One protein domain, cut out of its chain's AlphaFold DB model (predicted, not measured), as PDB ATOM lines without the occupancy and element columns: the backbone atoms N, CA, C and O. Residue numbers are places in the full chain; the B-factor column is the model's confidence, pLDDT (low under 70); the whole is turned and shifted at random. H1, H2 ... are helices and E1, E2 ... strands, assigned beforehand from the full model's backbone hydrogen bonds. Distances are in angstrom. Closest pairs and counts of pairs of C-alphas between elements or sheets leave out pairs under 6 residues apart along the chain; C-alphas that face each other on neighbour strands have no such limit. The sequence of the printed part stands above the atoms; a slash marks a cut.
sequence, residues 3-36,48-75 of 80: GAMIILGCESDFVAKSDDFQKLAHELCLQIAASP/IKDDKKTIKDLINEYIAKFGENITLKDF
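This is residues 3 to 36 and 48 to 75 of the 80 residues of the protein "Elongation factor Ts" of Candidatus Parcubacteria bacterium (UniProt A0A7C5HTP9). Two helices, H2 and H3, lie side by side and run opposite ways, and a two-stranded antiparallel ribbon, E1 beside E3, packs with E1 on H2. The short helix H1 sits at one end of the pair and the short strand E2 at the other. The printed part has 62 residues with three named helices and three named strands, in the order E1, H1, H2, E2, H3, E3; the class is mixed, helices and strands. It is compact, with a radius of gyration of the C-alphas of 11.4 A and spans of 32 by 25 by 19 A.

E1, residues 3 to 9, begins at C-alpha 3 (274.289, 328.794, 347.555) and is 20.2 A long. H1 is residues 13 to 17. H2, residues 19 to 34, is 22.5 A long and ends at C-alpha 34 (279.129, 336.259, 344.247). E2 is residues 50 to 54. H3, residues 55 to 66, is 16.8 A long. E3, residues 71 to 75, is 11.4 A long and ends at C-alpha 75 (269.559, 336.518, 353.550).

E1 and E3 are antiparallel neighbours at 153 degrees, with N 7 and O 74 within hydrogen-bond range at 2.8 A and N 71 and O 9 at 2.9 A. The closest C-alphas of E1 and H2 are those of Ala 4 and Ala 33, 5.3 A apart. H2 touches H3 with residues 21 to 28 alone, at a shallow tilt of 5 degrees, opposite ways; the closest C-alphas, of Leu 28 and Ile 55, are 7.7 A apart. H1 is close to H2 but not clearly touching, the closest C-alphas being those of Val 15 and Phe 21, 6.4 A. E2 pairs with no named strand and is apart from H2. In H1, H2 and H3 every O i to N i+4 pair is within hydrogen-bond range.

The two C-alphas farthest apart, of Phe 14 and Pro 36, are 33.4 A apart. Residues 37 to 47 are not printed, and C-alphas 36 and 48 are 11.6 A apart across this cut. The links that are printed whole are tight. The mean pLDDT of the printed part is 93.7, and residue 36 is under 70.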
ATOM      1  N   GLY A   3     275.728 328.570 347.659       91.44
ATOM      2  CA  GLY A   3     274.289 328.794 347.555       91.44
ATOM      3  C   GLY A   3     273.887 330.065 348.300       91.44
ATOM      4  O   GLY A   3     274.523 330.431 349.290       91.44
ATOM      5  N   ALA A   4     272.841 330.733 347.823       93.12
ATOM      6  CA  ALA A   4     272.269 331.917 348.453       93.12
ATOM      7  C   ALA A   4     270.743 331.786 348.532       93.12
ATOM      8  O   ALA A   4     270.114 331.187 347.659       93.12
ATOM      9  N   MET A   5     270.160 332.331 349.593       94.44
ATOM     10  CA  MET A   5     268.723 332.431 349.816       94.44
ATOM     11  C   MET A   5     268.419 333.824 350.355       94.44
ATOM     12  O   MET A   5     269.189 334.353 351.152       94.44
ATOM     13  N   ILE A   6     267.304 334.410 349.927       95.44
ATOM     14  CA  ILE A   6     266.876 335.738 350.367       95.44
ATOM     15  C   ILE A   6     265.411 335.726 350.780       95.44
ATOM     16  O   ILE A   6     264.610 334.970 350.229       95.44
ATOM     17  N   ILE A   7     265.065 336.610 351.709       96.06
ATOM     18  CA  ILE A   7     263.692 336.959 352.054       96.06
ATOM     19  C   ILE A   7     263.472 338.409 351.629       96.06
ATOM     20  O   ILE A   7     263.952 339.341 352.276       96.06
ATOM     21  N   LEU A   8     262.736 338.591 350.534       96.56
ATOM     22  CA  LEU A   8     262.371 339.900 349.998       96.56
ATOM     23  C   LEU A   8     260.892 340.174 350.296       96.56
ATOM     24  O   LEU A   8     260.032 339.354 349.984       96.56
ATOM     25  N   GLY A   9     260.599 341.304 350.936       96.50
ATOM     26  CA  GLY A   9     259.242 341.754 351.236       96.50
ATOM     27  C   GLY A   9     258.772 342.858 350.293       96.50
ATOM     28  O   GLY A   9     259.559 343.732 349.936       96.50
ATOM     29  N   CYS A  10     257.484 342.834 349.962       97.06
ATOM     30  CA  CYS A  10     256.726 343.903 349.303       97.06
ATOM     31  C   CYS A  10     255.348 344.050 349.978       97.06
ATOM     32  O   CYS A  10     255.023 343.266 350.877       97.06
ATOM     33  N   GLU A  11     254.559 345.051 349.580       96.75
ATOM     34  CA  GLU A  11     253.256 345.343 350.193       96.75
ATOM     35  C   GLU A  11     252.106 344.558 349.549       96.75
ATOM     36  O   GLU A  11     251.296 343.973 350.272       96.75
ATOM     37  N   SER A  12     252.044 344.494 348.214       96.31
ATOM     38  CA  SER A  12     250.979 343.788 347.492       96.31
ATOM     39  C   SER A  12     251.416 342.464 346.855       96.31
ATOM     40  O   SER A  12     252.572 342.252 346.472       96.31
ATOM     41  N   ASP A  13     250.455 341.550 346.693       95.75
ATOM     42  CA  ASP A  13     250.670 340.284 345.987       95.75
ATOM     43  C   ASP A  13     250.805 340.480 344.468       95.75
ATOM     44  O   ASP A  13     251.448 339.668 343.798       95.75
ATOM     45  N   PHE A  14     250.252 341.570 343.927       94.94
ATOM     46  CA  PHE A  14     250.447 341.990 342.541       94.94
ATOM     47  C   PHE A  14     251.924 342.268 342.239       94.94
ATOM     48  O   PHE A  14     252.447 341.743 341.254       94.94
ATOM     49  N   VAL A  15     252.617 343.019 343.107       96.12
ATOM     50  CA  VAL A  15     254.063 343.259 342.967       96.12
ATOM     51  C   VAL A  15     254.839 341.955 343.145       96.12
ATOM     52  O   VAL A  15     255.673 341.643 342.295       96.12
ATOM     53  N   ALA A  16     254.511 341.147 344.162       95.19
ATOM     54  CA  ALA A  16     255.193 339.875 344.435       95.19
ATOM     55  C   ALA A  16     255.173 338.899 343.244       95.19
ATOM     56  O   ALA A  16     256.130 338.157 343.017       95.19
ATOM     57  N   LYS A  17     254.072 338.888 342.482       95.62
ATOM     58  CA  LYS A  17     253.876 338.011 341.317       95.62
ATOM     59  C   LYS A  17     254.463 338.576 340.024       95.62
ATOM     60  O   LYS A  17     254.537 337.838 339.048       95.62
ATOM     61  N   SER A  18     254.868 339.846 339.996       96.56
ATOM     62  CA  SER A  18     255.392 340.483 338.787       96.56
ATOM     63  C   SER A  18     256.756 339.917 338.373       96.56
ATOM     64  O   SER A  18     257.615 339.636 339.214       96.56
ATOM     65  N   ASP A  19     256.988 339.817 337.063       97.19
ATOM     66  CA  ASP A  19     258.269 339.353 336.515       97.19
ATOM     67  C   ASP A  19     259.433 340.242 336.958       97.19
ATOM     68  O   ASP A  19     260.546 339.770 337.174       97.19
ATOM     69  N   ASP A  20     259.192 341.543 337.102       95.50
ATOM     70  CA  ASP A  20     260.227 342.497 337.476       95.50
ATOM     71  C   ASP A  20     260.641 342.351 338.944       95.50
ATOM     72  O   ASP A  20     261.832 342.430 339.247       95.50
ATOM     73  N   PHE A  21     259.704 342.051 339.848       96.25
ATOM     74  CA  PHE A  21     260.041 341.740 341.237       96.25
ATOM     75  C   PHE A  21     260.805 340.415 341.349       96.25
ATOM     76  O   PHE A  21     261.802 340.325 342.067       96.25
ATOM     77  N   GLN A  22     260.398 339.395 340.586       95.75
ATOM     78  CA  GLN A  22     261.111 338.114 340.537       95.75
ATOM     79  C   GLN A  22     262.528 338.267 339.969       95.75
ATOM     80  O   GLN A  22     263.468 337.663 340.489       95.75
ATOM     81  N   LYS A  23     262.714 339.120 338.950       95.75
ATOM     82  CA  LYS A  23     264.043 339.487 338.439       95.75
ATOM     83  C   LYS A  23     264.874 340.171 339.516       95.75
ATOM     84  O   LYS A  23     265.993 339.731 339.747       95.75
ATOM     85  N   LEU A  24     264.337 341.175 340.216       95.62
ATOM     86  CA  LEU A  24     265.046 341.829 341.322       95.62
ATOM     87  C   LEU A  24     265.515 340.805 342.366       95.62
ATOM     88  O   LEU A  24     266.684 340.803 342.744       95.62
ATOM     89  N   ALA A  25     264.635 339.894 342.787       96.12
ATOM     90  CA  ALA A  25     264.987 338.837 343.731       96.12
ATOM     91  C   ALA A  25     266.122 337.939 343.201       96.12
ATOM     92  O   ALA A  25     267.054 337.607 343.934       96.12
ATOM     93  N   HIS A  26     266.080 337.581 341.916       95.00
ATOM     94  CA  HIS A  26     267.138 336.808 341.275       95.00
ATOM     95  C   HIS A  26     268.482 337.555 341.260       95.00
ATOM     96  O   HIS A  26     269.503 336.981 341.639       95.00
ATOM     97  N   GLU A  27     268.485 338.840 340.896       93.50
ATOM     98  CA  GLU A  27     269.685 339.687 340.884       93.50
ATOM     99  C   GLU A  27     270.317 339.820 342.272       93.50
ATOM    100  O   GLU A  27     271.527 339.649 342.426       93.50
ATOM    101  N   LEU A  28     269.499 340.069 343.298       94.38
ATOM    102  CA  LEU A  28     269.964 340.160 344.683       94.38
ATOM    103  C   LEU A  28     270.563 338.831 345.160       94.38
ATOM    104  O   LEU A  28     271.590 338.813 345.841       94.38
ATOM    105  N   CYS A  29     269.964 337.708 344.767       93.88
ATOM    106  CA  CYS A  29     270.479 336.385 345.101       93.88
ATOM    107  C   CYS A  29     271.842 336.117 344.437       93.88
ATOM    108  O   CYS A  29     272.761 335.616 345.091       93.88
ATOM    109  N   LEU A  30     272.013 336.507 343.168       92.81
ATOM    110  CA  LEU A  30     273.296 336.416 342.462       92.81
ATOM    111  C   LEU A  30     274.371 337.299 343.102       92.81
ATOM    112  O   LEU A  30     275.493 336.830 343.301       92.81
ATOM    113  N   GLN A  31     274.023 338.535 343.475       91.81
ATOM    114  CA  GLN A  31     274.917 339.426 344.216       91.81
ATOM    115  C   GLN A  31     275.415 338.747 345.495       91.81
ATOM    116  O   GLN A  31     276.618 338.688 345.735       91.81
ATOM    117  N   ILE A  32     274.504 338.194 346.301       92.12
ATOM    118  CA  ILE A  32     274.857 337.518 347.553       92.12
ATOM    119  C   ILE A  32     275.712 336.280 347.280       92.12
ATOM    120  O   ILE A  32     276.686 336.034 347.982       92.12
ATOM    121  N   ALA A  33     275.417 335.491 346.250       91.62
ATOM    122  CA  ALA A  33     276.248 334.334 345.927       91.62
ATOM    123  C   ALA A  33     277.695 334.745 345.575       91.62
ATOM    124  O   ALA A  33     278.651 334.129 346.066       91.62
ATOM    125  N   ALA A  34     277.847 335.801 344.772       88.50
ATOM    126  CA  ALA A  34     279.129 336.259 344.247       88.50
ATOM    127  C   ALA A  34     279.950 337.106 345.234       88.50
ATOM    128  O   ALA A  34     281.179 337.072 345.179       88.50
ATOM    129  N   SER A  35     279.299 337.834 346.143       81.75
ATOM    130  CA  SER A  35     279.972 338.797 347.013       81.75
ATOM    131  C   SER A  35     280.880 338.131 348.067       81.75
ATOM    132  O   SER A  35     280.456 337.188 348.756       81.75
ATOM    133  N   PRO A  36     282.139 338.589 348.223       68.75
ATOM    134  CA  PRO A  36     282.968 338.285 349.380       68.75
ATOM    135  C   PRO A  36     282.553 339.209 350.539       68.75
ATOM    136  O   PRO A  36     282.870 340.392 350.544       68.75
ATOM    137  N   ILE A  48     276.930 343.908 341.001       87.50
ATOM    138  CA  ILE A  48     277.828 343.129 340.136       87.50
ATOM    139  C   ILE A  48     277.631 343.371 338.629       87.50
ATOM    140  O   ILE A  48     278.527 343.076 337.840       87.50
ATOM    141  N   LYS A  49     276.465 343.881 338.212       87.25
ATOM    142  CA  LYS A  49     276.173 344.191 336.803       87.25
ATOM    143  C   LYS A  49     276.436 345.644 336.416       87.25
ATOM    144  O   LYS A  49     276.555 345.919 335.226       87.25
ATOM    145  N   ASP A  50     276.498 346.548 337.387       89.12
ATOM    146  CA  ASP A  50     276.766 347.969 337.178       89.12
ATOM    147  C   ASP A  50     277.452 348.519 338.430       89.12
ATOM    148  O   ASP A  50     276.819 348.767 339.459       89.12
ATOM    149  N   ASP A  51     278.766 348.696 338.332       87.25
ATOM    150  CA  ASP A  51     279.632 349.141 339.422       87.25
ATOM    151  C   ASP A  51     279.354 350.583 339.874       87.25
ATOM    152  O   ASP A  51     279.833 351.013 340.923       87.25
ATOM    153  N   LYS A  52     278.544 351.328 339.113       91.94
ATOM    154  CA  LYS A  52     278.143 352.702 339.430       91.94
ATOM    155  C   LYS A  52     276.982 352.787 340.410       91.94
ATOM    156  O   LYS A  52     276.711 353.876 340.915       91.94
ATOM    157  N   LYS A  53     276.271 351.683 340.643       93.31
ATOM    158  CA  LYS A  53     275.088 351.641 341.506       93.31
ATOM    159  C   LYS A  53     275.329 350.730 342.691       93.31
ATOM    160  O   LYS A  53     275.929 349.665 342.555       93.31
ATOM    161  N   THR A  54     274.804 351.115 343.847       94.06
ATOM    162  CA  THR A  54     274.770 350.221 345.005       94.06
ATOM    163  C   THR A  54     273.527 349.335 344.982       94.06
ATOM    164  O   THR A  54     272.536 349.623 344.306       94.06
ATOM    165  N   ILE A  55     273.540 348.257 345.766       93.56
ATOM    166  CA  ILE A  55     272.349 347.420 345.973       93.56
ATOM    167  C   ILE A  55     271.190 348.222 346.573       93.56
ATOM    168  O   ILE A  55     270.032 347.994 346.220       93.56
ATOM    169  N   LYS A  56     271.486 349.200 347.431       94.00
ATOM    170  CA  LYS A  56     270.484 350.131 347.948       94.00
ATOM    171  C   LYS A  56     269.839 350.957 346.835       94.00
ATOM    172  O   LYS A  56     268.618 351.093 346.826       94.00
ATOM    173  N   ASP A  57     270.629 351.472 345.894       95.12
ATOM    174  CA  ASP A  57     270.106 352.249 344.763       95.12
ATOM    175  C   ASP A  57     269.227 351.384 343.865       95.12
ATOM    176  O   ASP A  57     268.131 351.800 343.496       95.12
ATOM    177  N   LEU A  58     269.655 350.147 343.599       94.94
ATOM    178  CA  LEU A  58     268.861 349.179 342.850       94.94
ATOM    179  C   LEU A  58     267.499 348.946 343.518       94.94
ATOM    180  O   LEU A  58     266.471 349.036 342.856       94.94
ATOM    181  N   ILE A  59     267.461 348.688 344.828       95.12
ATOM    182  CA  ILE A  59     266.191 348.499 345.547       95.12
ATOM    183  C   ILE A  59     265.324 349.764 345.452       95.12
ATOM    184  O   ILE A  59     264.135 349.660 345.152       95.12
ATOM    185  N   ASN A  60     265.907 350.952 345.631       95.81
ATOM    186  CA  ASN A  60     265.183 352.222 345.543       95.81
ATOM    187  C   ASN A  60     264.602 352.491 344.145       95.81
ATOM    188  O   ASN A  60     263.497 353.024 344.042       95.81
ATOM    189  N   GLU A  61     265.297 352.108 343.073       95.19
ATOM    190  CA  GLU A  61     264.776 352.210 341.705       95.19
ATOM    191  C   GLU A  61     263.512 351.365 341.525       95.19
ATOM    192  O   GLU A  61     262.531 351.823 340.937       95.19
ATOM    193  N   TYR A  62     263.502 350.148 342.074       95.44
ATOM    194  CA  TYR A  62     262.326 349.283 342.020       95.44
ATOM    195  C   TYR A  62     261.201 349.776 342.940       95.44
ATOM    196  O   TYR A  62     260.043 349.719 342.534       95.44
ATOM    197  N   ILE A  63     261.512 350.338 344.114       96.12
ATOM    198  CA  ILE A  63     260.522 351.022 344.966       96.12
ATOM    199  C   ILE A  63     259.854 352.161 344.190       96.12
ATOM    200  O   ILE A  63     258.630 352.233 344.131       96.12
ATOM    201  N   ALA A  64     260.639 353.023 343.538       96.44
ATOM    202  CA  ALA A  64     260.113 354.133 342.747       96.44
ATOM    203  C   ALA A  64     259.284 353.651 341.545       96.44
ATOM    204  O   ALA A  64     258.279 354.269 341.198       96.44
ATOM    205  N   LYS A  65     259.686 352.537 340.923       95.31
ATOM    206  CA  LYS A  65     258.974 351.928 339.795       95.31
ATOM    207  C   LYS A  65     257.614 351.353 340.192       95.31
ATOM    208  O   LYS A  65     256.663 351.495 339.428       95.31
ATOM    209  N   PHE A  66     257.529 350.680 341.336       94.56
ATOM    210  CA  PHE A  66     256.287 350.052 341.790       94.56
ATOM    211  C   PHE A  66     255.404 350.982 342.624       94.56
ATOM    212  O   PHE A  66     254.200 350.761 342.692       94.56
ATOM    213  N   GLY A  67     255.975 352.024 343.234       95.38
ATOM    214  CA  GLY A  67     255.253 352.908 344.148       95.38
ATOM    215  C   GLY A  67     254.916 352.256 345.495       95.38
ATOM    216  O   GLY A  67     254.063 352.767 346.211       95.38
ATOM    217  N   GLU A  68     255.578 351.149 345.837       94.81
ATOM    218  CA  GLU A  68     255.397 350.394 347.082       94.81
ATOM    219  C   GLU A  68     256.756 350.133 347.743       94.81
ATOM    220  O   GLU A  68     257.785 350.035 347.066       94.81
ATOM    221  N   ASN A  69     256.772 349.979 349.067       95.19
ATOM    222  CA  ASN A  69     257.993 349.672 349.798       95.19
ATOM    223  C   ASN A  69     258.482 348.239 349.519       95.19
ATOM    224  O   ASN A  69     257.734 347.267 349.645       95.19
ATOM    225  N   ILE A  70     259.778 348.098 349.223       96.75
ATOM    226  CA  ILE A  70     260.462 346.815 349.038       96.75
ATOM    227  C   ILE A  70     261.594 346.715 350.050       96.75
ATOM    228  O   ILE A  70     262.430 347.606 350.164       96.75
ATOM    229  N   THR A  71     261.639 345.611 350.792       95.12
ATOM    230  CA  THR A  71     262.602 345.424 351.886       95.12
ATOM    231  C   THR A  71     263.307 344.082 351.788       95.12
ATOM    232  O   THR A  71     262.668 343.033 351.722       95.12
ATOM    233  N   LEU A  72     264.640 344.099 351.823       94.50
ATOM    234  CA  LEU A  72     265.432 342.891 352.040       94.50
ATOM    235  C   LEU A  72     265.408 342.576 353.541       94.50
ATOM    236  O   LEU A  72     266.042 343.274 354.326       94.50
ATOM    237  N   LYS A  73     264.624 341.567 353.937       94.81
ATOM    238  CA  LYS A  73     264.396 341.224 355.349       94.81
ATOM    239  C   LYS A  73     265.513 340.372 355.926       94.81
ATOM    240  O   LYS A  73     265.928 340.597 357.054       94.81
ATOM    241  N   ASP A  74     265.949 339.381 355.160       93.50
ATOM    242  CA  ASP A  74     266.984 338.447 355.581       93.50
ATOM    243  C   ASP A  74     267.661 337.826 354.359       93.50
ATOM    244  O   ASP A  74     267.092 337.798 353.260       93.50
ATOM    245  N   PHE A  75     268.868 337.312 354.548       93.88
ATOM    246  CA  PHE A  75     269.559 336.518 353.550       93.88
ATOM    247  C   PHE A  75     270.508 335.515 354.198       93.88
ATOM    248  O   PHE A  75     271.127 335.762 355.227       93.88
TER     249      PHE A  75